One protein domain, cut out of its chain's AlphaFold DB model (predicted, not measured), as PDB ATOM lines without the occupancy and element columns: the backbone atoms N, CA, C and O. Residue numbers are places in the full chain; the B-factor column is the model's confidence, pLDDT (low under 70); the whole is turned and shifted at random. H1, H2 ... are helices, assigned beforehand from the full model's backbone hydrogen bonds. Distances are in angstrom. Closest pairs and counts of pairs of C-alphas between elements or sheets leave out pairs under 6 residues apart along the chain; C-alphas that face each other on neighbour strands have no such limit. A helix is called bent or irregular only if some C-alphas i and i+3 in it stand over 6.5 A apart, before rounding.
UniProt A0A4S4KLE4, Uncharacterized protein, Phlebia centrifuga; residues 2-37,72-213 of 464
ATOM      1  N   LYS A   2      17.130   6.726  20.572       90.00
ATOM      2  CA  LYS A   2      16.769   6.500  19.141       90.00
ATOM      3  C   LYS A   2      16.274   5.076  18.826       90.00
ATOM      4  O   LYS A   2      15.201   4.920  18.249       90.00
ATOM      5  N   GLN A   3      16.996   4.049  19.289       90.31
ATOM      6  CA  GLN A   3      16.636   2.651  19.018       90.31
ATOM      7  C   GLN A   3      15.313   2.208  19.662       90.31
ATOM      8  O   GLN A   3      14.637   1.349  19.110       90.31
ATOM      9  N   PHE A   4      14.901   2.799  20.790       85.50
ATOM     10  CA  PHE A   4      13.590   2.518  21.386       85.50
ATOM     11  C   PHE A   4      12.442   2.964  20.459       85.50
ATOM     12  O   PHE A   4      11.431   2.271  20.361       85.50
ATOM     13  N   ALA A   5      12.599   4.088  19.749       85.81
ATOM     14  CA  ALA A   5      11.564   4.602  18.857       85.81
ATOM     15  C   ALA A   5      11.601   3.946  17.466       85.81
ATOM     16  O   ALA A   5      10.570   3.492  16.963       85.81
ATOM     17  N   GLN A   6      12.775   3.871  16.834       91.31
ATOM     18  CA  GLN A   6      12.966   3.287  15.500       91.31
ATOM     19  C   GLN A   6      14.308   2.529  15.465       91.31
ATOM     20  O   GLN A   6      15.337   3.124  15.144       91.31
ATOM     21  N   PRO A   7      14.329   1.235  15.841       95.12
ATOM     22  CA  PRO A   7      15.566   0.464  15.926       95.12
ATOM     23  C   PRO A   7      16.143   0.151  14.550       95.12
ATOM     24  O   PRO A   7      15.427  -0.335  13.677       95.12
ATOM     25  N   SER A   8      17.450   0.339  14.379       96.00
ATOM     26  CA  SER A   8      18.189  -0.088  13.189       96.00
ATOM     27  C   SER A   8      19.206  -1.169  13.541       96.00
ATOM     28  O   SER A   8      19.998  -0.989  14.461       96.00
ATOM     29  N   ALA A   9      19.241  -2.277  12.793       96.06
ATOM     30  CA  ALA A   9      20.106  -3.426  13.093       96.06
ATOM     31  C   ALA A   9      21.595  -3.051  13.260       96.06
ATOM     32  O   ALA A   9      22.263  -3.527  14.176       96.06
ATOM     33  N   ALA A  10      22.105  -2.160  12.402       96.00
ATOM     34  CA  ALA A  10      23.495  -1.708  12.439       96.00
ATOM     35  C   ALA A  10      23.790  -0.723  13.587       96.00
ATOM     36  O   ALA A  10      24.934  -0.610  14.020       96.00
ATOM     37  N   GLU A  11      22.781  -0.003  14.083       96.38
ATOM     38  CA  GLU A  11      22.926   0.927  15.210       96.38
ATOM     39  C   GLU A  11      22.729   0.215  16.557       96.38
ATOM     40  O   GLU A  11      23.452   0.495  17.511       96.38
ATOM     41  N   VAL A  12      21.818  -0.763  16.615       97.75
ATOM     42  CA  VAL A  12      21.633  -1.666  17.760       97.75
ATOM     43  C   VAL A  12      22.920  -2.446  18.028       97.75
ATOM     44  O   VAL A  12      23.430  -2.362  19.138       97.75
ATOM     45  N   ALA A  13      23.523  -3.087  17.019       97.62
ATOM     46  CA  ALA A  13      24.781  -3.824  17.192       97.62
ATOM     47  C   ALA A  13      25.945  -2.940  17.704       97.62
ATOM     48  O   ALA A  13      26.772  -3.391  18.501       97.62
ATOM     49  N   LYS A  14      25.993  -1.661  17.297       97.56
ATOM     50  CA  LYS A  14      26.954  -0.679  17.834       97.56
ATOM     51  C   LYS A  14      26.683  -0.373  19.310       97.56
ATOM     52  O   LYS A  14      27.631  -0.346  20.089       97.56
ATOM     53  N   LEU A  15      25.422  -0.176  19.705       97.06
ATOM     54  CA  LEU A  15      25.064   0.059  21.109       97.06
ATOM     55  C   LEU A  15      25.250  -1.180  21.991       97.06
ATOM     56  O   LEU A  15      25.691  -1.029  23.124       97.06
ATOM     57  N   GLU A  16      24.978  -2.389  21.493       97.19
ATOM     58  CA  GLU A  16      25.311  -3.628  22.206       97.19
ATOM     59  C   GLU A  16      26.817  -3.715  22.478       97.19
ATOM     60  O   GLU A  16      27.227  -3.975  23.608       97.19
ATOM     61  N   THR A  17      27.638  -3.431  21.460       97.69
ATOM     62  CA  THR A  17      29.103  -3.425  21.577       97.69
ATOM     63  C   THR A  17      29.576  -2.360  22.569       97.69
ATOM     64  O   THR A  17      30.351  -2.673  23.468       97.69
ATOM     65  N   PHE A  18      29.071  -1.124  22.472       97.75
ATOM     66  CA  PHE A  18      29.377  -0.052  23.426       97.75
ATOM     67  C   PHE A  18      28.992  -0.437  24.860       97.75
ATOM     68  O   PHE A  18      29.800  -0.282  25.773       97.75
ATOM     69  N   ILE A  19      27.795  -0.996  25.070       97.75
ATOM     70  CA  ILE A  19      27.355  -1.396  26.410       97.75
ATOM     71  C   ILE A  19      28.220  -2.532  26.964       97.75
ATOM     72  O   ILE A  19      28.581  -2.487  28.135       97.75
ATOM     73  N   ASN A  20      28.594  -3.514  26.141       97.12
ATOM     74  CA  ASN A  20      29.358  -4.682  26.584       97.12
ATOM     75  C   ASN A  20      30.871  -4.435  26.757       97.12
ATOM     76  O   ASN A  20      31.522  -5.204  27.456       97.12
ATOM     77  N   VAL A  21      31.443  -3.428  26.087       95.88
ATOM     78  CA  VAL A  21      32.904  -3.184  26.049       95.88
ATOM     79  C   VAL A  21      33.310  -1.871  26.730       95.88
ATOM     80  O   VAL A  21      34.455  -1.731  27.152       95.88
ATOM     81  N   THR A  22      32.405  -0.896  26.840       96.56
ATOM     82  CA  THR A  22      32.729   0.462  27.319       96.56
ATOM     83  C   THR A  22      31.826   0.926  28.457       96.56
ATOM     84  O   THR A  22      32.319   1.553  29.391       96.56
ATOM     85  N   LEU A  23      30.525   0.614  28.428       97.88
ATOM     86  CA  LEU A  23      29.642   0.950  29.543       97.88
ATOM     87  C   LEU A  23      29.887  -0.007  30.717       97.88
ATOM     88  O   LEU A  23      30.477   0.390  31.722       97.88
ATOM     89  N   TRP A  24      29.467  -1.264  30.594       97.69
ATOM     90  CA  TRP A  24      29.580  -2.253  31.660       97.69
ATOM     91  C   TRP A  24      31.039  -2.671  31.875       97.69
ATOM     92  O   TRP A  24      31.727  -3.075  30.940       97.69
ATOM     93  N   GLY A  25      31.513  -2.575  33.117       94.19
ATOM     94  CA  GLY A  25      32.885  -2.894  33.513       94.19
ATOM     95  C   GLY A  25      33.902  -1.761  33.325       94.19
ATOM     96  O   GLY A  25      35.047  -1.936  33.735       94.19
ATOM     97  N   SER A  26      33.521  -0.611  32.752       96.12
ATOM     98  CA  SER A  26      34.424   0.542  32.592       96.12
ATOM     99  C   SER A  26      33.785   1.871  33.011       96.12
ATOM    100  O   SER A  26      34.199   2.410  34.038       96.12
ATOM    101  N   ILE A  27      32.753   2.379  32.322       98.19
ATOM    102  CA  ILE A  27      31.996   3.561  32.799       98.19
ATOM    103  C   ILE A  27      31.186   3.201  34.051       98.19
ATOM    104  O   ILE A  27      31.225   3.927  35.042       98.19
ATOM    105  N   GLN A  28      30.496   2.060  34.028       98.50
ATOM    106  CA  GLN A  28      29.831   1.485  35.191       98.50
ATOM    107  C   GLN A  28      30.676   0.346  35.768       98.50
ATOM    108  O   GLN A  28      31.006  -0.615  35.071       98.50
ATOM    109  N   ASN A  29      31.014   0.445  37.049       97.94
ATOM    110  CA  ASN A  29      31.715  -0.590  37.799       97.94
ATOM    111  C   ASN A  29      30.780  -1.775  38.119       97.94
ATOM    112  O   ASN A  29      29.557  -1.674  38.037       97.94
ATOM    113  N   SER A  30      31.342  -2.911  38.539       96.69
ATOM    114  CA  SER A  30      30.570  -4.127  38.848       96.69
ATOM    115  C   SER A  30      29.664  -4.028  40.087       96.69
ATOM    116  O   SER A  30      28.771  -4.856  40.237       96.69
ATOM    117  N   ASP A  31      29.864  -3.034  40.962       96.25
ATOM    118  CA  ASP A  31      28.929  -2.686  42.050       96.25
ATOM    119  C   ASP A  31      27.745  -1.825  41.561       96.25
ATOM    120  O   ASP A  31      26.882  -1.449  42.350       96.25
ATOM    121  N   GLY A  32      27.709  -1.495  40.266       96.88
ATOM    122  CA  GLY A  32      26.712  -0.635  39.639       96.88
ATOM    123  C   GLY A  32      27.050   0.856  39.677       96.88
ATOM    124  O   GLY A  32      26.300   1.634  39.082       96.88
ATOM    125  N   SER A  33      28.127   1.281  40.357       98.12
ATOM    126  CA  SER A  33      28.498   2.701  40.441       98.12
ATOM    127  C   SER A  33      28.951   3.235  39.080       98.12
ATOM    128  O   SER A  33      29.672   2.559  38.347       98.12
ATOM    129  N   VAL A  34      28.500   4.437  38.720       98.56
ATOM    130  CA  VAL A  34      28.727   5.058  37.406       98.56
ATOM    131  C   VAL A  34      29.714   6.207  37.557       98.56
ATOM    132  O   VAL A  34      29.501   7.080  38.391       98.56
ATOM    133  N   LYS A  35      30.789   6.194  36.766       98.38
ATOM    134  CA  LYS A  35      31.811   7.250  36.711       98.38
ATOM    135  C   LYS A  35      31.342   8.417  35.849       98.38
ATOM    136  O   LYS A  35      30.786   8.181  34.776       98.38
ATOM    137  N   LYS A  36      31.701   9.643  36.242       95.81
ATOM    138  CA  LYS A  36      31.528  10.861  35.427       95.81
ATOM    139  C   LYS A  36      32.163  10.738  34.039       95.81
ATOM    140  O   LYS A  36      31.605  11.202  33.048       95.81
ATOM    141  N   SER A  37      33.342  10.121  33.948       95.06
ATOM    142  CA  SER A  37      34.055   9.895  32.690       95.06
ATOM    143  C   SER A  37      35.079   8.759  32.804       95.06
ATOM    144  O   SER A  37      35.634   8.497  33.868       95.06
ATOM    145  N   ASP A  72      29.950  10.104  42.045       94.94
ATOM    146  CA  ASP A  72      29.237  10.963  42.994       94.94
ATOM    147  C   ASP A  72      28.169  11.866  42.347       94.94
ATOM    148  O   ASP A  72      27.683  12.788  42.996       94.94
ATOM    149  N   ARG A  73      27.798  11.631  41.082       94.25
ATOM    150  CA  ARG A  73      26.873  12.476  40.307       94.25
ATOM    151  C   ARG A  73      25.690  11.663  39.781       94.25
ATOM    152  O   ARG A  73      25.823  10.899  38.830       94.25
ATOM    153  N   ALA A  74      24.512  11.838  40.382       95.38
ATOM    154  CA  ALA A  74      23.320  11.047  40.060       95.38
ATOM    155  C   ALA A  74      22.851  11.172  38.596       95.38
ATOM    156  O   ALA A  74      22.360  10.195  38.036       95.38
ATOM    157  N   TYR A  75      23.064  12.325  37.951       93.12
ATOM    158  CA  TYR A  75      22.738  12.547  36.534       93.12
ATOM    159  C   TYR A  75      23.295  11.451  35.603       93.12
ATOM    160  O   TYR A  75      22.579  10.943  34.738       93.12
ATOM    161  N   ASP A  76      24.532  11.001  35.835       96.69
ATOM    162  CA  ASP A  76      25.218  10.037  34.964       96.69
ATOM    163  C   ASP A  76      24.544   8.649  35.001       96.69
ATOM    164  O   ASP A  76      24.461   7.938  33.992       96.69
ATOM    165  N   TYR A  77      23.970   8.288  36.155       98.50
ATOM    166  CA  TYR A  77      23.210   7.053  36.352       98.50
ATOM    167  C   TYR A  77      21.903   7.045  35.546       98.50
ATOM    168  O   TYR A  77      21.456   5.975  35.116       98.50
ATOM    169  N   VAL A  78      21.290   8.206  35.292       97.75
ATOM    170  CA  VAL A  78      20.056   8.285  34.496       97.75
ATOM    171  C   VAL A  78      20.347   8.000  33.024       97.75
ATOM    172  O   VAL A  78      19.654   7.181  32.417       97.75
ATOM    173  N   HIS A  79      21.424   8.557  32.464       96.75
ATOM    174  CA  HIS A  79      21.835   8.271  31.084       96.75
ATOM    175  C   HIS A  79      22.204   6.789  30.883       96.75
ATOM    176  O   HIS A  79      21.826   6.181  29.875       96.75
ATOM    177  N   VAL A  80      22.871   6.166  31.864       98.25
ATOM    178  CA  VAL A  80      23.134   4.714  31.871       98.25
ATOM    179  C   VAL A  80      21.827   3.911  31.931       98.25
ATOM    180  O   VAL A  80      21.626   2.990  31.133       98.25
ATOM    181  N   THR A  81      20.892   4.298  32.801       98.56
ATOM    182  CA  THR A  81      19.554   3.686  32.887       98.56
ATOM    183  C   THR A  81      18.804   3.796  31.553       98.56
ATOM    184  O   THR A  81      18.197   2.823  31.100       98.56
ATOM    185  N   ALA A  82      18.898   4.941  30.870       97.75
ATOM    186  CA  ALA A  82      18.306   5.185  29.557       97.75
ATOM    187  C   ALA A  82      18.933   4.332  28.446       97.75
ATOM    188  O   ALA A  82      18.217   3.865  27.554       97.75
ATOM    189  N   ALA A  83      20.244   4.078  28.497       97.56
ATOM    190  CA  ALA A  83      20.917   3.166  27.575       97.56
ATOM    191  C   ALA A  83      20.405   1.723  27.744       97.56
ATOM    192  O   ALA A  83      19.990   1.097  26.762       97.56
ATOM    193  N   TYR A  84      20.350   1.228  28.985       98.62
ATOM    194  CA  TYR A  84      19.850  -0.111  29.299       98.62
ATOM    195  C   TYR A  84      18.361  -0.287  28.975       98.62
ATOM    196  O   TYR A  84      18.009  -1.202  28.229       98.62
ATOM    197  N   TRP A  85      17.484   0.605  29.454       98.56
ATOM    198  CA  TRP A  85      16.048   0.545  29.148       98.56
ATOM    199  C   TRP A  85      15.803   0.625  27.636       98.56
ATOM    200  O   TRP A  85      15.021  -0.159  27.094       98.56
ATOM    201  N   SER A  86      16.535   1.489  26.917       97.56
ATOM    202  CA  SER A  86      16.408   1.598  25.462       97.56
ATOM    203  C   SER A  86      16.774   0.303  24.730       97.56
ATOM    204  O   SER A  86      16.159   0.064  23.696       97.56
ATOM    205  N   LEU A  87      17.718  -0.524  25.207       98.19
ATOM    206  CA  LEU A  87      17.997  -1.834  24.593       98.19
ATOM    207  C   LEU A  87      17.102  -2.963  25.113       98.19
ATOM    208  O   LEU A  87      16.748  -3.827  24.313       98.19
ATOM    209  N   TYR A  88      16.631  -2.927  26.364       98.38
ATOM    210  CA  TYR A  88      15.560  -3.822  26.829       98.38
ATOM    211  C   TYR A  88      14.337  -3.714  25.903       98.38
ATOM    212  O   TYR A  88      13.864  -4.724  25.376       98.38
ATOM    213  N   ARG A  89      13.880  -2.486  25.620       97.81
ATOM    214  CA  ARG A  89      12.730  -2.229  24.737       97.81
ATOM    215  C   ARG A  89      12.967  -2.742  23.315       97.81
ATOM    216  O   ARG A  89      12.027  -3.242  22.700       97.81
ATOM    217  N   VAL A  90      14.196  -2.674  22.796       97.88
ATOM    218  CA  VAL A  90      14.548  -3.258  21.488       97.88
ATOM    219  C   VAL A  90      14.518  -4.782  21.560       97.88
ATOM    220  O   VAL A  90      13.781  -5.399  20.800       97.88
ATOM    221  N   ALA A  91      15.246  -5.389  22.495       97.62
ATOM    222  CA  ALA A  91      15.352  -6.838  22.657       97.62
ATOM    223  C   ALA A  91      13.985  -7.516  22.871       97.62
ATOM    224  O   ALA A  91      13.737  -8.603  22.353       97.62
ATOM    225  N   ARG A  92      13.074  -6.851  23.593       97.00
ATOM    226  CA  ARG A  92      11.720  -7.338  23.896       97.00
ATOM    227  C   ARG A  92      10.751  -7.287  22.707       97.00
ATOM    228  O   ARG A  92       9.812  -8.078  22.669       97.00
ATOM    229  N   ASN A  93      10.957  -6.368  21.760       97.19
ATOM    230  CA  ASN A  93      10.047  -6.117  20.629       97.19
ATOM    231  C   ASN A  93      10.617  -6.549  19.262       97.19
ATOM    232  O   ASN A  93       9.862  -6.823  18.331       97.19
ATOM    233  N   TYR A  94      11.942  -6.619  19.146       97.06
ATOM    234  CA  TYR A  94      12.702  -6.910  17.930       97.06
ATOM    235  C   TYR A  94      13.837  -7.913  18.247       97.06
ATOM    236  O   TYR A  94      15.015  -7.595  18.065       97.06
ATOM    237  N   PRO A  95      13.517  -9.127  18.741       95.06
ATOM    238  CA  PRO A  95      14.502 -10.055  19.317       95.06
ATOM    239  C   PRO A  95      15.564 -10.567  18.330       95.06
ATOM    240  O   PRO A  95      16.568 -11.119  18.755       95.06
ATOM    241  N   SER A  96      15.384 -10.380  17.020       95.50
ATOM    242  CA  SER A  96      16.384 -10.709  15.993       95.50
ATOM    243  C   SER A  96      17.512  -9.674  15.849       95.50
ATOM    244  O   SER A  96      18.497  -9.942  15.156       95.50
ATOM    245  N   LEU A  97      17.377  -8.491  16.463       96.50
ATOM    246  CA  LEU A  97      18.355  -7.399  16.366       96.50
ATOM    247  C   LEU A  97      19.427  -7.434  17.458       96.50
ATOM    248  O   LEU A  97      20.508  -6.901  17.232       96.50
ATOM    249  N   VAL A  98      19.108  -8.022  18.612       96.12
ATOM    250  CA  VAL A  98      19.936  -8.036  19.828       96.12
ATOM    251  C   VAL A  98      20.521  -9.434  20.009       96.12
ATOM    252  O   VAL A  98      19.812 -10.423  19.822       96.12
ATOM    253  N   LYS A  99      21.821  -9.528  20.301       96.69
ATOM    254  CA  LYS A  99      22.600 -10.774  20.197       96.69
ATOM    255  C   LYS A  99      23.554 -11.043  21.359       96.69
ATOM    256  O   LYS A  99      23.966 -12.189  21.512       96.69
ATOM    257  N   ILE A 100      23.933 -10.028  22.136       97.00
ATOM    258  CA  ILE A 100      24.903 -10.166  23.232       97.00
ATOM    259  C   ILE A 100      24.193 -10.494  24.551       97.00
ATOM    260  O   ILE A 100      24.573 -11.448  25.223       97.00
ATOM    261  N   HIS A 101      23.142  -9.743  24.901       97.56
ATOM    262  CA  HIS A 101      22.420  -9.891  26.174       97.56
ATOM    263  C   HIS A 101      20.909 -10.043  25.980       97.56
ATOM    264  O   HIS A 101      20.334  -9.582  24.995       97.56
ATOM    265  N   THR A 102      20.239 -10.686  26.938       98.12
ATOM    266  CA  THR A 102      18.780 -10.871  26.901       98.12
ATOM    267  C   THR A 102      18.031  -9.602  27.314       98.12
ATOM    268  O   THR A 102      18.572  -8.738  28.009       98.12
ATOM    269  N   TRP A 103      16.748  -9.491  26.951       97.94
ATOM    270  CA  TRP A 103      15.924  -8.351  27.376       97.94
ATOM    271  C   TRP A 103      15.811  -8.254  28.905       97.94
ATOM    272  O   TRP A 103      15.791  -7.149  29.440       97.94
ATOM    273  N   GLN A 104      15.812  -9.393  29.610       98.38
ATOM    274  CA  GLN A 104      15.817  -9.442  31.072       98.38
ATOM    275  C   GLN A 104      17.122  -8.897  31.663       98.38
ATOM    276  O   GLN A 104      17.077  -8.214  32.682       98.38
ATOM    277  N   TRP A 105      18.278  -9.158  31.035       98.50
ATOM    278  CA  TRP A 105      19.559  -8.600  31.481       98.50
ATOM    279  C   TRP A 105      19.546  -7.074  31.384       98.50
ATOM    280  O   TRP A 105      19.794  -6.400  32.379       98.50
ATOM    281  N   TYR A 106      19.147  -6.526  30.230       98.62
ATOM    282  CA  TYR A 106      19.014  -5.078  30.044       98.62
ATOM    283  C   TYR A 106      18.029  -4.442  31.040       98.62
ATOM    284  O   TYR A 106      18.321  -3.393  31.612       98.62
ATOM    285  N   LEU A 107      16.885  -5.082  31.296       98.62
ATOM    286  CA  LEU A 107      15.884  -4.574  32.238       98.62
ATOM    287  C   LEU A 107      16.389  -4.599  33.691       98.62
ATOM    288  O   LEU A 107      16.193  -3.637  34.430       98.62
ATOM    289  N   ASN A 108      17.090  -5.665  34.087       98.56
ATOM    290  CA  ASN A 108      17.688  -5.777  35.417       98.56
ATOM    291  C   ASN A 108      18.850  -4.795  35.619       98.56
ATOM    292  O   ASN A 108      18.970  -4.240  36.706       98.56
ATOM    293  N   GLN A 109      19.662  -4.519  34.593       98.62
ATOM    294  CA  GLN A 109      20.732  -3.515  34.677       98.62
ATOM    295  C   GLN A 109      20.188  -2.084  34.818       98.62
ATOM    296  O   GLN A 109      20.733  -1.286  35.583       98.62
ATOM    297  N   ALA A 110      19.065  -1.767  34.162       98.69
ATOM    298  CA  ALA A 110      18.359  -0.505  34.384       98.69
ATOM    299  C   ALA A 110      17.882  -0.373  35.847       98.69
ATOM    300  O   ALA A 110      18.135   0.645  36.487       98.69
ATOM    301  N   VAL A 111      17.272  -1.424  36.415       98.75
ATOM    302  CA  VAL A 111      16.871  -1.459  37.838       98.75
ATOM    303  C   VAL A 111      18.073  -1.312  38.771       98.75
ATOM    304  O   VAL A 111      18.034  -0.501  39.693       98.75
ATOM    305  N   PHE A 112      19.145  -2.069  38.534       98.62
ATOM    306  CA  PHE A 112      20.352  -2.057  39.360       98.62
ATOM    307  C   PHE A 112      20.998  -0.668  39.405       98.62
ATOM    308  O   PHE A 112      21.338  -0.183  40.482       98.62
ATOM    309  N   THR A 113      21.063   0.014  38.258       98.75
ATOM    310  CA  THR A 113      21.585   1.383  38.150       98.75
ATOM    311  C   THR A 113      20.756   2.373  38.978       98.75
ATOM    312  O   THR A 113      21.323   3.129  39.767       98.75
ATOM    313  N   VAL A 114      19.419   2.330  38.886       98.56
ATOM    314  CA  VAL A 114      18.523   3.201  39.678       98.56
ATOM    315  C   VAL A 114      18.628   2.916  41.181       98.56
ATOM    316  O   VAL A 114      18.629   3.845  41.992       98.56
ATOM    317  N   VAL A 115      18.755   1.647  41.577       98.19
ATOM    318  CA  VAL A 115      18.931   1.261  42.987       98.19
ATOM    319  C   VAL A 115      20.286   1.725  43.526       98.19
ATOM    320  O   VAL A 115      20.342   2.224  44.648       98.19
ATOM    321  N   ARG A 116      21.363   1.635  42.732       98.31
ATOM    322  CA  ARG A 116      22.693   2.128  43.118       98.31
ATOM    323  C   ARG A 116      22.750   3.653  43.228       98.31
ATOM    324  O   ARG A 116      23.374   4.150  44.161       98.31
ATOM    325  N   MET A 117      22.085   4.368  42.317       98.06
ATOM    326  CA  MET A 117      21.931   5.830  42.347       98.06
ATOM    327  C   MET A 117      21.230   6.301  43.629       98.06
ATOM    328  O   MET A 117      21.612   7.300  44.224       98.06
ATOM    329  N   THR A 118      20.220   5.556  44.083       96.62
ATOM    330  CA  THR A 118      19.369   5.905  45.237       96.62
ATOM    331  C   THR A 118      19.793   5.228  46.543       96.62
ATOM    332  O   THR A 118      18.975   4.991  47.436       96.62
ATOM    333  N   ASN A 119      21.082   4.899  46.666       93.69
ATOM    334  CA  ASN A 119      21.645   4.191  47.816       93.69
ATOM    335  C   ASN A 119      22.126   5.121  48.960       93.69
ATOM    336  O   ASN A 119      22.486   4.633  50.027       93.69
ATOM    337  N   GLY A 120      22.058   6.446  48.774       92.00
ATOM    338  CA  GLY A 120      22.342   7.457  49.807       92.00
ATOM    339  C   GLY A 120      23.790   7.961  49.861       92.00
ATOM    340  O   GLY A 120      24.115   8.782  50.712       92.00
ATOM    341  N   ASP A 121      24.653   7.489  48.959       92.88
ATOM    342  CA  ASP A 121      26.075   7.849  48.854       92.88
ATOM    343  C   ASP A 121      26.441   8.578  47.542       92.88
ATOM    344  O   ASP A 121      27.606   8.902  47.318       92.88
ATOM    345  N   VAL A 122      25.456   8.855  46.679       95.25
ATOM    346  CA  VAL A 122      25.634   9.558  45.397       95.25
ATOM    347  C   VAL A 122      25.105  10.991  45.515       95.25
ATOM    348  O   VAL A 122      23.971  11.209  45.937       95.25
ATOM    349  N   GLY A 123      25.914  11.982  45.136       88.81
ATOM    350  CA  GLY A 123      25.516  13.390  45.118       88.81
ATOM    351  C   GLY A 123      24.451  13.686  44.060       88.81
ATOM    352  O   GLY A 123      24.359  13.008  43.034       88.81
ATOM    353  N   TYR A 124      23.633  14.706  44.322       87.50
ATOM    354  CA  TYR A 124      22.451  15.081  43.533       87.50
ATOM    355  C   TYR A 124      21.349  14.005  43.453       87.50
ATOM    356  O   TYR A 124      20.368  14.178  42.739       87.50
ATOM    357  N   ALA A 125      21.457  12.887  44.187       89.75
ATOM    358  CA  ALA A 125      20.478  11.800  44.111       89.75
ATOM    359  C   ALA A 125      19.080  12.179  44.628       89.75
ATOM    360  O   ALA A 125      18.109  11.558  44.209       89.75
ATOM    361  N   ASP A 126      18.966  13.190  45.491       87.00
ATOM    362  CA  ASP A 126      17.692  13.744  45.972       87.00
ATOM    363  C   ASP A 126      17.237  14.997  45.202       87.00
ATOM    364  O   ASP A 126      16.144  15.497  45.455       87.00
ATOM    365  N   ASP A 127      18.013  15.482  44.229       84.31
ATOM    366  CA  ASP A 127      17.583  16.539  43.309       84.31
ATOM    367  C   ASP A 127      16.773  15.948  42.136       84.31
ATOM    368  O   ASP A 127      16.794  14.737  41.886       84.31
ATOM    369  N   GLY A 128      16.051  16.795  41.397       86.56
ATOM    370  CA  GLY A 128      15.407  16.405  40.139       86.56
ATOM    371  C   GLY A 128      16.427  16.272  39.002       86.56
ATOM    372  O   GLY A 128      17.252  17.167  38.791       86.56
ATOM    373  N   LEU A 129      16.361  15.180  38.235       90.50
ATOM    374  CA  LEU A 129      17.380  14.844  37.234       90.50
ATOM    375  C   LEU A 129      16.894  15.047  35.783       90.50
ATOM    376  O   LEU A 129      15.705  14.935  35.483       90.50
ATOM    377  N   MET A 130      17.830  15.313  34.862       90.56
ATOM    378  CA  MET A 130      17.570  15.206  33.414       90.56
ATOM    379  C   MET A 130      17.391  13.741  33.004       90.56
ATOM    380  O   MET A 130      17.931  12.845  33.648       90.56
ATOM    381  N   ASP A 131      16.640  13.505  31.924       93.50
ATOM    382  CA  ASP A 131      16.221  12.186  31.414       93.50
ATOM    383  C   ASP A 131      15.392  11.331  32.393       93.50
ATOM    384  O   ASP A 131      15.028  10.197  32.070       93.50
ATOM    385  N   GLU A 132      15.073  11.826  33.590       94.31
ATOM    386  CA  GLU A 132      14.540  11.019  34.690       94.31
ATOM    387  C   GLU A 132      13.158  10.418  34.402       94.31
ATOM    388  O   GLU A 132      12.801   9.373  34.953       94.31
ATOM    389  N   THR A 133      12.408  10.985  33.453       96.06
ATOM    390  CA  THR A 133      11.166  10.387  32.941       96.06
ATOM    391  C   THR A 133      11.392   8.963  32.401       96.06
ATOM    392  O   THR A 133      10.477   8.139  32.425       96.06
ATOM    393  N   VAL A 134      12.617   8.593  32.006       97.81
ATOM    394  CA  VAL A 134      13.005   7.197  31.720       97.81
ATOM    395  C   VAL A 134      12.698   6.254  32.887       97.81
ATOM    396  O   VAL A 134      12.255   5.134  32.647       97.81
ATOM    397  N   ILE A 135      12.885   6.678  34.141       98.44
ATOM    398  CA  ILE A 135      12.663   5.833  35.327       98.44
ATOM    399  C   ILE A 135      11.157   5.588  35.549       98.44
ATOM    400  O   ILE A 135      10.755   4.491  35.943       98.44
ATOM    401  N   ARG A 136      10.300   6.557  35.195       97.94
ATOM    402  CA  ARG A 136       8.836   6.383  35.119       97.94
ATOM    403  C   ARG A 136       8.467   5.326  34.070       97.94
ATOM    404  O   ARG A 136       7.801   4.349  34.410       97.94
ATOM    405  N   PHE A 137       8.978   5.450  32.841       97.81
ATOM    406  CA  PHE A 137       8.760   4.450  31.782       97.81
ATOM    407  C   PHE A 137       9.303   3.056  32.163       97.81
ATOM    408  O   PHE A 137       8.634   2.051  31.921       97.81
ATOM    409  N   LEU A 138      10.468   2.980  32.814       98.69
ATOM    410  CA  LEU A 138      11.030   1.744  33.367       98.69
ATOM    411  C   LEU A 138      10.066   1.093  34.365       98.69
ATOM    412  O   LEU A 138       9.801  -0.100  34.253       98.69
ATOM    413  N   LEU A 139       9.503   1.853  35.306       98.81
ATOM    414  CA  LEU A 139       8.550   1.323  36.283       98.81
ATOM    415  C   LEU A 139       7.229   0.862  35.630       98.81
ATOM    416  O   LEU A 139       6.664  -0.147  36.057       98.81
ATOM    417  N   ASP A 140       6.767   1.524  34.566       98.19
ATOM    418  CA  ASP A 140       5.625   1.045  33.767       98.19
ATOM    419  C   ASP A 140       5.930  -0.265  33.025       98.19
ATOM    420  O   ASP A 140       5.074  -1.146  32.945       98.19
ATOM    421  N   ASP A 141       7.144  -0.441  32.500       98.50
ATOM    422  CA  ASP A 141       7.591  -1.712  31.922       98.50
ATOM    423  C   ASP A 141       7.728  -2.820  32.984       98.50
ATOM    424  O   ASP A 141       7.216  -3.918  32.775       98.50
ATOM    425  N   LEU A 142       8.321  -2.546  34.154       98.75
ATOM    426  CA  LEU A 142       8.455  -3.527  35.244       98.75
ATOM    427  C   LEU A 142       7.096  -4.042  35.734       98.75
ATOM    428  O   LEU A 142       6.939  -5.244  35.960       98.75
ATOM    429  N   LYS A 143       6.101  -3.154  35.865       98.56
ATOM    430  CA  LYS A 143       4.729  -3.540  36.229       98.56
ATOM    431  C   LYS A 143       4.044  -4.343  35.119       98.56
ATOM    432  O   LYS A 143       3.304  -5.275  35.425       98.56
ATOM    433  N   ARG A 144       4.311  -4.039  33.843       97.50
ATOM    434  CA  ARG A 144       3.744  -4.769  32.695       97.50
ATOM    435  C   ARG A 144       4.363  -6.148  32.466       97.50
ATOM    436  O   ARG A 144       3.622  -7.071  32.148       97.50
ATOM    437  N   GLU A 145       5.667  -6.315  32.671       97.75
ATOM    438  CA  GLU A 145       6.355  -7.619  32.621       97.75
ATOM    439  C   GLU A 145       6.138  -8.461  33.903       97.75
ATOM    440  O   GLU A 145       6.698  -9.547  34.037       97.75
ATOM    441  N   GLY A 146       5.332  -7.982  34.863       97.50
ATOM    442  CA  GLY A 146       4.984  -8.712  36.089       97.50
ATOM    443  C   GLY A 146       6.103  -8.795  37.135       97.50
ATOM    444  O   GLY A 146       6.019  -9.595  38.067       97.50
ATOM    445  N   LEU A 147       7.151  -7.974  37.017       98.12
ATOM    446  CA  LEU A 147       8.321  -7.979  37.899       98.12
ATOM    447  C   LEU A 147       8.060  -7.182  39.188       98.12
ATOM    448  O   LEU A 147       8.774  -6.230  39.505       98.12
ATOM    449  N   THR A 148       7.027  -7.575  39.939       98.00
ATOM    450  CA  THR A 148       6.488  -6.835  41.095       98.00
ATOM    451  C   THR A 148       7.553  -6.444  42.122       98.00
ATOM    452  O   THR A 148       7.547  -5.308  42.580       98.00
ATOM    453  N   ALA A 149       8.505  -7.325  42.446       98.38
ATOM    454  CA  ALA A 149       9.577  -7.011  43.398       98.38
ATOM    455  C   ALA A 149      10.482  -5.860  42.912       98.38
ATOM    456  O   ALA A 149      10.734  -4.915  43.658       98.38
ATOM    457  N   ASN A 150      10.907  -5.895  41.644       98.62
ATOM    458  CA  ASN A 150      11.699  -4.824  41.031       98.62
ATOM    459  C   ASN A 150      10.877  -3.531  40.917       98.62
ATOM    460  O   ASN A 150      11.400  -2.447  41.163       98.62
ATOM    461  N   ALA A 151       9.588  -3.647  40.575       98.69
ATOM    462  CA  ALA A 151       8.676  -2.514  40.491       98.69
ATOM    463  C   ALA A 151       8.525  -1.809  41.850       98.69
ATOM    464  O   ALA A 151       8.788  -0.617  41.940       98.69
ATOM    465  N   THR A 152       8.190  -2.540  42.919       98.69
ATOM    466  CA  THR A 152       8.075  -1.998  44.284       98.69
ATOM    467  C   THR A 152       9.397  -1.410  44.790       98.69
ATOM    468  O   THR A 152       9.390  -0.396  45.492       98.69
ATOM    469  N   LEU A 153      10.542  -1.991  44.416       98.44
ATOM    470  CA  LEU A 153      11.854  -1.448  44.775       98.44
ATOM    471  C   LEU A 153      12.132  -0.100  44.087       98.44
ATOM    472  O   LEU A 153      12.475   0.858  44.770       98.44
ATOM    473  N   VAL A 154      11.939   0.012  42.768       98.69
ATOM    474  CA  VAL A 154      12.090   1.301  42.059       98.69
ATOM    475  C   VAL A 154      11.068   2.325  42.565       98.69
ATOM    476  O   VAL A 154      11.422   3.466  42.844       98.69
ATOM    477  N   GLU A 155       9.815   1.913  42.753       98.62
ATOM    478  CA  GLU A 155       8.724   2.763  43.238       98.62
ATOM    479  C   GLU A 155       9.010   3.361  44.620       98.62
ATOM    480  O   GLU A 155       8.891   4.570  44.787       98.62
ATOM    481  N   SER A 156       9.464   2.556  45.584       98.31
ATOM    482  CA  SER A 156       9.799   3.034  46.937       98.31
ATOM    483  C   SER A 156      11.023   3.958  46.970       98.31
ATOM    484  O   SER A 156      11.022   4.938  47.715       98.31
ATOM    485  N   ARG A 157      12.039   3.720  46.125       97.81
ATOM    486  CA  ARG A 157      13.193   4.631  45.985       97.81
ATOM    487  C   ARG A 157      12.792   5.988  45.406       97.81
ATOM    488  O   ARG A 157      13.285   7.016  45.861       97.81
ATOM    489  N   MET A 158      11.879   6.006  44.437       97.81
ATOM    490  CA  MET A 158      11.357   7.251  43.861       97.81
ATOM    491  C   MET A 158      10.368   7.953  44.804       97.81
ATOM    492  O   MET A 158      10.346   9.179  44.862       97.81
ATOM    493  N   GLN A 159       9.606   7.197  45.602       97.31
ATOM    494  CA  GLN A 159       8.712   7.744  46.623       97.31
ATOM    495  C   GLN A 159       9.476   8.466  47.742       97.31
ATOM    496  O   GLN A 159       9.007   9.494  48.219       97.31
ATOM    497  N   ALA A 160      10.656   7.972  48.135       94.94
ATOM    498  CA  ALA A 160      11.507   8.644  49.119       94.94
ATOM    499  C   ALA A 160      11.950  10.039  48.637       94.94
ATOM    500  O   ALA A 160      11.780  11.018  49.359       94.94
ATOM    501  N   ARG A 161      12.415  10.144  47.384       93.06
ATOM    502  CA  ARG A 161      12.781  11.426  46.750       93.06
ATOM    503  C   ARG A 161      11.572  12.362  46.636       93.06
ATOM    504  O   ARG A 161      11.647  13.519  47.034       93.06
ATOM    505  N   ALA A 162      10.419  11.838  46.213       91.94
ATOM    506  CA  ALA A 162       9.179  12.611  46.140       91.94
ATOM    507  C   ALA A 162       8.675  13.118  47.501       91.94
ATOM    508  O   ALA A 162       8.137  14.221  47.578       91.94
ATOM    509  N   ALA A 163       8.890  12.360  48.580       91.31
ATOM    510  CA  ALA A 163       8.582  12.810  49.934       91.31
ATOM    511  C   ALA A 163       9.485  13.972  50.383       91.31
ATOM    512  O   ALA A 163       9.000  14.863  51.075       91.31
ATOM    513  N   ASN A 164      10.754  14.003  49.955       87.62
ATOM    514  CA  ASN A 164      11.642  15.144  50.189       87.62
ATOM    515  C   ASN A 164      11.128  16.384  49.432       87.62
ATOM    516  O   ASN A 164      10.881  17.421  50.052       87.62
ATOM    517  N   TRP A 165      10.865  16.253  48.126       85.25
ATOM    518  CA  TRP A 165      10.374  17.343  47.268       85.25
ATOM    519  C   TRP A 165       9.083  17.990  47.784       85.25
ATOM    520  O   TRP A 165       8.978  19.213  47.815       85.25
ATOM    521  N   ALA A 166       8.133  17.192  48.279       84.06
ATOM    522  CA  ALA A 166       6.874  17.690  48.839       84.06
ATOM    523  C   ALA A 166       7.036  18.577  50.100       84.06
ATOM    524  O   ALA A 166       6.078  19.232  50.514       84.06
ATOM    525  N   THR A 167       8.220  18.611  50.730       80.88
ATOM    526  CA  THR A 167       8.505  19.499  51.879       80.88
ATOM    527  C   THR A 167       9.136  20.834  51.487       80.88
ATOM    528  O   THR A 167       9.120  21.777  52.283       80.88
ATOM    529  N   GLU A 168       9.683  20.954  50.275       71.00
ATOM    530  CA  GLU A 168      10.377  22.162  49.848       71.00
ATOM    531  C   GLU A 168       9.398  23.178  49.250       71.00
ATOM    532  O   GLU A 168       8.567  22.862  48.403       71.00
ATOM    533  N   ARG A 169       9.513  24.453  49.648       61.78
ATOM    534  CA  ARG A 169       8.669  25.541  49.108       61.78
ATOM    535  C   ARG A 169       8.805  25.685  47.586       61.78
ATOM    536  O   ARG A 169       7.857  26.080  46.912       61.78
ATOM    537  N   TYR A 170       9.999  25.402  47.083       58.84
ATOM    538  CA  TYR A 170      10.311  25.260  45.674       58.84
ATOM    539  C   TYR A 170      11.252  24.048  45.579       58.84
ATOM    540  O   TYR A 170      12.445  24.249  45.808       58.84
ATOM    541  N   PRO A 171      10.779  22.829  45.244       50.47
ATOM    542  CA  PRO A 171      11.635  21.641  45.072       50.47
ATOM    543  C   PRO A 171      12.457  21.692  43.776       50.47
ATOM    544  O   PRO A 171      12.630  20.712  43.057       50.47
ATOM    545  N   TYR A 172      12.891  22.909  43.451       46.00
ATOM    546  CA  TYR A 172      13.494  23.328  42.204       46.00
ATOM    547  C   TYR A 172      14.536  24.417  42.392       46.00
ATOM    548  O   TYR A 172      15.473  24.265  41.620       46.00
ATOM    549  N   VAL A 173      14.281  25.449  43.275       35.53
ATOM    550  CA  VAL A 173      14.788  26.902  43.613       35.53
ATOM    551  C   VAL A 173      15.245  26.904  45.200       35.53
ATOM    552  O   VAL A 173      14.434  27.229  46.072       35.53
ATOM    553  N   ASN A 174      16.545  26.812  45.561       36.91
ATOM    554  CA  ASN A 174      17.278  27.355  46.742       36.91
ATOM    555  C   ASN A 174      17.712  28.839  46.653       36.91
ATOM    556  O   ASN A 174      18.598  29.182  45.865       36.91
ATOM    557  N   PHE A 175      17.182  29.714  47.511       28.44
ATOM    558  CA  PHE A 175      17.607  31.120  47.593       28.44
ATOM    559  C   PHE A 175      18.262  31.417  48.953       28.44
ATOM    560  O   PHE A 175      17.563  31.560  49.955       28.44
ATOM    561  N   VAL A 176      19.594  31.552  48.994       32.28
ATOM    562  CA  VAL A 176      20.354  31.911  50.210       32.28
ATOM    563  C   VAL A 176      21.375  33.010  49.898       32.28
ATOM    564  O   VAL A 176      22.053  32.978  48.874       32.28
ATOM    565  N   LEU A 177      21.464  34.005  50.787       28.19
ATOM    566  CA  LEU A 177      22.397  35.134  50.689       28.19
ATOM    567  C   LEU A 177      23.838  34.727  51.082       28.19
ATOM    568  O   LEU A 177      24.021  33.799  51.870       28.19
ATOM    569  N   PRO A 178      24.877  35.393  50.546       35.59
ATOM    570  CA  PRO A 178      26.221  34.811  50.482       35.59
ATOM    571  C   PRO A 178      27.042  34.971  51.773       35.59
ATOM    572  O   PRO A 178      27.543  36.059  52.057       35.59
ATOM    573  N   VAL A 179      27.278  33.872  52.503       29.75
ATOM    574  CA  VAL A 179      28.292  33.803  53.576       29.75
ATOM    575  C   VAL A 179      29.035  32.456  53.571       29.75
ATOM    576  O   VAL A 179      28.500  31.451  54.021       29.75
ATOM    577  N   VAL A 180      30.312  32.501  53.160       30.22
ATOM    578  CA  VAL A 180      31.399  31.521  53.411       30.22
ATOM    579  C   VAL A 180      31.302  30.127  52.751       30.22
ATOM    580  O   VAL A 180      30.264  29.478  52.675       30.22
ATOM    581  N   PHE A 181      32.459  29.649  52.279       36.44
ATOM    582  CA  PHE A 181      32.664  28.320  51.698       36.44
ATOM    583  C   PHE A 181      32.568  27.208  52.755       36.44
ATOM    584  O   PHE A 181      33.389  27.155  53.670       36.44
ATOM    585  N   ALA A 182      31.650  26.255  52.563       27.38
ATOM    586  CA  ALA A 182      31.662  24.960  53.244       27.38
ATOM    587  C   ALA A 182      31.099  23.840  52.344       27.38
ATOM    588  O   ALA A 182      30.118  24.023  51.612       27.38
ATOM    589  N   HIS A 183      31.723  22.661  52.404       37.84
ATOM    590  CA  HIS A 183      31.216  21.422  51.804       37.84
ATOM    591  C   HIS A 183      30.315  20.675  52.803       37.84
ATOM    592  O   HIS A 183      30.729  19.667  53.367       37.84
ATOM    593  N   THR A 184      29.084  21.150  53.010       28.25
ATOM    594  CA  THR A 184      28.001  20.360  53.631       28.25
ATOM    595  C   THR A 184      26.616  20.943  53.324       28.25
ATOM    596  O   THR A 184      26.402  22.137  53.500       28.25
ATOM    597  N   SER A 185      25.690  20.052  52.952       30.48
ATOM    598  CA  SER A 185      24.229  20.110  53.170       30.48
ATOM    599  C   SER A 185      23.358  21.183  52.469       30.48
ATOM    600  O   SER A 185      23.619  22.376  52.548       30.48
ATOM    601  N   PHE A 186      22.251  20.701  51.876       33.84
ATOM    602  CA  PHE A 186      21.057  21.396  51.339       33.84
ATOM    603  C   PHE A 186      21.270  22.545  50.326       33.84
ATOM    604  O   PHE A 186      21.719  23.639  50.666       33.84
ATOM    605  N   ARG A 187      20.891  22.305  49.055       43.12
ATOM    606  CA  ARG A 187      21.015  23.267  47.937       43.12
ATOM    607  C   ARG A 187      19.877  23.193  46.895       43.12
ATOM    608  O   ARG A 187      20.148  23.251  45.704       43.12
ATOM    609  N   SER A 188      18.623  23.167  47.328       40.47
ATOM    610  CA  SER A 188      17.359  23.089  46.556       40.47
ATOM    611  C   SER A 188      17.148  23.884  45.227       40.47
ATOM    612  O   SER A 188      16.039  23.818  44.724       40.47
ATOM    613  N   PHE A 189      18.093  24.661  44.638       40.62
ATOM    614  CA  PHE A 189      18.046  25.194  43.240       40.62
ATOM    615  C   PHE A 189      18.985  24.270  42.443       40.62
ATOM    616  O   PHE A 189      20.006  24.701  41.912       40.62
ATOM    617  N   GLY A 190      18.704  22.965  42.567       41.25
ATOM    618  CA  GLY A 190      19.675  21.870  42.586       41.25
ATOM    619  C   GLY A 190      19.924  21.224  41.233       41.25
ATOM    620  O   GLY A 190      19.585  20.068  41.010       41.25
ATOM    621  N   SER A 191      20.568  21.963  40.338       48.47
ATOM    622  CA  SER A 191      21.562  21.332  39.471       48.47
ATOM    623  C   SER A 191      22.952  21.821  39.887       48.47
ATOM    624  O   SER A 191      23.161  22.291  41.009       48.47
ATOM    625  N   GLU A 192      23.921  21.747  38.985       51.31
ATOM    626  CA  GLU A 192      25.221  22.397  39.136       51.31
ATOM    627  C   GLU A 192      25.118  23.940  39.163       51.31
ATOM    628  O   GLU A 192      26.069  24.594  39.592       51.31
ATOM    629  N   MET A 193      23.981  24.534  38.758       52.69
ATOM    630  CA  MET A 193      23.782  25.988  38.669       52.69
ATOM    631  C   MET A 193      22.436  26.482  39.221       52.69
ATOM    632  O   MET A 193      21.388  25.863  39.053       52.69
ATOM    633  N   ALA A 194      22.447  27.692  39.786       47.16
ATOM    634  CA  ALA A 194      21.219  28.412  40.110       47.16
ATOM    635  C   ALA A 194      20.460  28.850  38.838       47.16
ATOM    636  O   ALA A 194      21.057  29.220  37.828       47.16
ATOM    637  N   TRP A 195      19.130  28.872  38.937       57.81
ATOM    638  CA  TRP A 195      18.142  29.146  37.876       57.81
ATOM    639  C   TRP A 195      18.044  28.078  36.778       57.81
ATOM    640  O   TRP A 195      17.555  28.368  35.684       57.81
ATOM    641  N   ASP A 196      18.458  26.842  37.061       68.44
ATOM    642  CA  ASP A 196      18.420  25.778  36.064       68.44
ATOM    643  C   ASP A 196      17.016  25.164  35.822       68.44
ATOM    644  O   ASP A 196      16.104  25.214  36.651       68.44
ATOM    645  N   SER A 197      16.848  24.588  34.630       76.50
ATOM    646  CA  SER A 197      15.608  24.041  34.057       76.50
ATOM    647  C   SER A 197      15.760  22.555  33.698       76.50
ATOM    648  O   SER A 197      15.401  22.123  32.600       76.50
ATOM    649  N   THR A 198      16.394  21.795  34.591       81.56
ATOM    650  CA  THR A 198      16.916  20.444  34.314       81.56
ATOM    651  C   THR A 198      16.150  19.337  35.044       81.56
ATOM    652  O   THR A 198      15.961  18.267  34.473       81.56
ATOM    653  N   GLY A 199      15.674  19.584  36.271       85.00
ATOM    654  CA  GLY A 199      15.042  18.561  37.120       85.00
ATOM    655  C   GLY A 199      13.512  18.514  37.093       85.00
ATOM    656  O   GLY A 199      12.908  17.557  37.576       85.00
ATOM    657  N   GLN A 200      12.872  19.535  36.524       89.62
ATOM    658  CA  GLN A 200      11.419  19.716  36.525       89.62
ATOM    659  C   GLN A 200      10.654  18.537  35.893       89.62
ATOM    660  O   GLN A 200       9.537  18.246  36.324       89.62
ATOM    661  N   GLU A 201      11.223  17.841  34.899       93.50
ATOM    662  CA  GLU A 201      10.531  16.717  34.258       93.50
ATOM    663  C   GLU A 201      10.380  15.490  35.168       93.50
ATOM    664  O   GLU A 201       9.278  14.944  35.268       93.50
ATOM    665  N   GLY A 202      11.441  15.116  35.891       93.44
ATOM    666  CA  GLY A 202      11.436  13.997  36.829       93.44
ATOM    667  C   GLY A 202      10.470  14.240  37.978       93.44
ATOM    668  O   GLY A 202       9.573  13.431  38.225       93.44
ATOM    669  N   VAL A 203      10.581  15.398  38.634       93.19
ATOM    670  CA  VAL A 203       9.729  15.711  39.789       93.19
ATOM    671  C   VAL A 203       8.261  15.847  39.387       93.19
ATOM    672  O   VAL A 203       7.416  15.281  40.070       93.19
ATOM    673  N   TYR A 204       7.917  16.479  38.252       95.56
ATOM    674  CA  TYR A 204       6.522  16.467  37.782       95.56
ATOM    675  C   TYR A 204       6.017  15.038  37.564       95.56
ATOM    676  O   TYR A 204       4.906  14.708  37.989       95.56
ATOM    677  N   ALA A 205       6.816  14.184  36.911       96.69
ATOM    678  CA  ALA A 205       6.433  12.805  36.639       96.69
ATOM    679  C   ALA A 205       6.158  12.025  37.936       96.69
ATOM    680  O   ALA A 205       5.185  11.270  37.985       96.69
ATOM    681  N   TRP A 206       6.949  12.238  38.992       97.31
ATOM    682  CA  TRP A 206       6.771  11.573  40.285       97.31
ATOM    683  C   TRP A 206       5.708  12.205  41.178       97.31
ATOM    684  O   TRP A 206       4.875  11.469  41.699       97.31
ATOM    685  N   SER A 207       5.656  13.529  41.322       96.00
ATOM    686  CA  SER A 207       4.603  14.208  42.089       96.00
ATOM    687  C   SER A 207       3.223  13.888  41.516       96.00
ATOM    688  O   SER A 207       2.336  13.475  42.261       96.00
ATOM    689  N   LYS A 208       3.057  13.908  40.185       96.19
ATOM    690  CA  LYS A 208       1.830  13.425  39.532       96.19
ATOM    691  C   LYS A 208       1.549  11.951  39.829       96.19
ATOM    692  O   LYS A 208       0.409  11.595  40.108       96.19
ATOM    693  N   TYR A 209       2.569  11.096  39.774       97.56
ATOM    694  CA  TYR A 209       2.431   9.658  40.022       97.56
ATOM    695  C   TYR A 209       2.030   9.328  41.473       97.56
ATOM    696  O   TYR A 209       1.248   8.405  41.698       97.56
ATOM    697  N   PHE A 210       2.512  10.100  42.451       97.62
ATOM    698  CA  PHE A 210       2.182   9.956  43.873       97.62
ATOM    699  C   PHE A 210       0.999  10.836  44.334       97.62
ATOM    700  O   PHE A 210       0.664  10.830  45.517       97.62
ATOM    701  N   ASN A 211       0.308  11.517  43.408       96.31
ATOM    702  CA  ASN A 211      -0.826  12.430  43.638       96.31
ATOM    703  C   ASN A 211      -0.512  13.699  44.461       96.31
ATOM    704  O   ASN A 211      -1.418  14.303  45.036       96.31
ATOM    705  N   ASP A 212       0.742  14.150  44.476       94.75
ATOM    706  CA  ASP A 212       1.105  15.498  44.921       94.75
ATOM    707  C   ASP A 212       0.790  16.509  43.804       94.75
ATOM    708  O   ASP A 212       1.608  16.801  42.922       94.75
ATOM    709  N   THR A 213      -0.442  17.021  43.822       93.94
ATOM    710  CA  THR A 213      -0.908  18.020  42.852       93.94
ATOM    711  C   THR A 213      -0.227  19.371  43.041       93.94
ATOM    712  O   THR A 213       0.021  20.052  42.054       93.94
TER     713      THR A 213
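AT A GLANCE: This is residues 2 to 37 and 72 to 213 of the 464 residues of an uncharacterized protein of Phlebia centrifuga (UniProt A0A4S4KLE4). Two helical hairpins, H3 with H4 and H5 with H6, pack together as an uneven four-helix bundle that runs up and down, each helix against the one before it; H3 and H4 are side by side along their length, while the other contacts in the bundle are made by parts of helices. H1 and H2 pack on H3, H7 packs on H5 and H6, and in the long link from H6 to H7 residues 177 to 185 stick out from the body. The printed part has 178 residues with seven named helices, H1 to H7 in chain order, and no named strand; the class is all helix, with 94 residues in the helices. It is compact, with a radius of gyration of the C-alphas of 17.2 A, and its outline is elongated, spanning 58 by 35 by 27 A.

IN THESE COORDINATES: H1, residues 2 to 5, begins at C-alpha 2 at (16.769, 6.500, 19.141) and is 5.5 A long from first to last C-alpha. H2, residues 9 to 23, is 19.5 A long; it is neither bent nor irregular, but only just: C-alphas 20 and 23 are 6.4 A apart. After the cut comes H3, residues 74 to 93, the longest helix by residues, 29.1 A long from first to last C-alpha; it begins with C-alpha 74 at (23.320, 11.047, 40.060) and ends with C-alpha 93 at (10.047, -6.117, 20.629). H4, residues 103 to 117, is 21.5 A long, and H5, residues 133 to 144, is 16.9 A long. H6, residues 148 to 165, is 25.3 A long. H7, residues 200 to 209, is 13.9 A long and ends with C-alpha 209 at (2.431, 9.658, 40.022).

HOW THE PARTS SIT: H3 is the hub, touching H1, H2, H4 and H5. H1 touches residues 86 to 90 of H3 alone, and the closest C-alphas, of Phe 4 and Ser 86, are 5.0 A apart. H2 touches residues 80 to 87 of H3 alone, at a steep tilt of 40 degrees, opposite ways, with the C-alphas of Val 12 and Leu 87 closest at 7.7 A. H3 and H4 form a hairpin at a shallow tilt of 14 degrees, opposite ways, with 32 pairs of C-alphas within 8 A; the closest, Tyr 88 and Trp 103, are 4.6 A apart. Residues 78 to 85 of H3 touch residues 134 to 138 of H5 at a steep tilt of 41 degrees, the same way, the C-alphas of Ala 82 and Val 134 being closest at 6.1 A. Residues 111 to 115 of H4 touch residues 150 to 157 of H6 at a shallow tilt of 30 degrees, the same way, with the C-alphas of Val 115 and Val 154 closest at 6.9 A. H5 and H6 form a hairpin, opposite ways, at a shallow tilt of 33 degrees, only just short of steep; residues 139 to 143 touch residues 148 to 155, and the closest C-alphas, of Leu 142 and Ala 151, are 5.3 A apart. H7 touches residues 133 to 136 of H5 alone, at a shallow tilt of 32 degrees, the same way, with the C-alphas of Thr 133 and Gly 202 closest at 5.3 A. It also touches residues 158 to 165 of H6 alone, at a steep tilt of 64 degrees, opposite ways, with the C-alphas of Ala 162 and Ser 207 closest at 6.3 A. Among the pairs that are apart are H3 and H6, and H2 and H7. In H4, H5 and H7 every O i to N i+4 pair is within hydrogen-bond range; H2 has 9 of 11, H3 15 of 16 and H6 13 of 14, and H1 is too short for such a pair.

THE WHOLE: The two C-alphas farthest apart, of Ser 96 and Val 179, are 59.5 A apart. Residues 38 to 71 are not printed, and C-alphas 37 and 72 are 11.4 A apart across the cut. The links from H4 to H5, 15 residues, and from H6 to H7, 34 residues, are long. The mean pLDDT of the printed part is 86.9, and residues 169 to 196 are under 70.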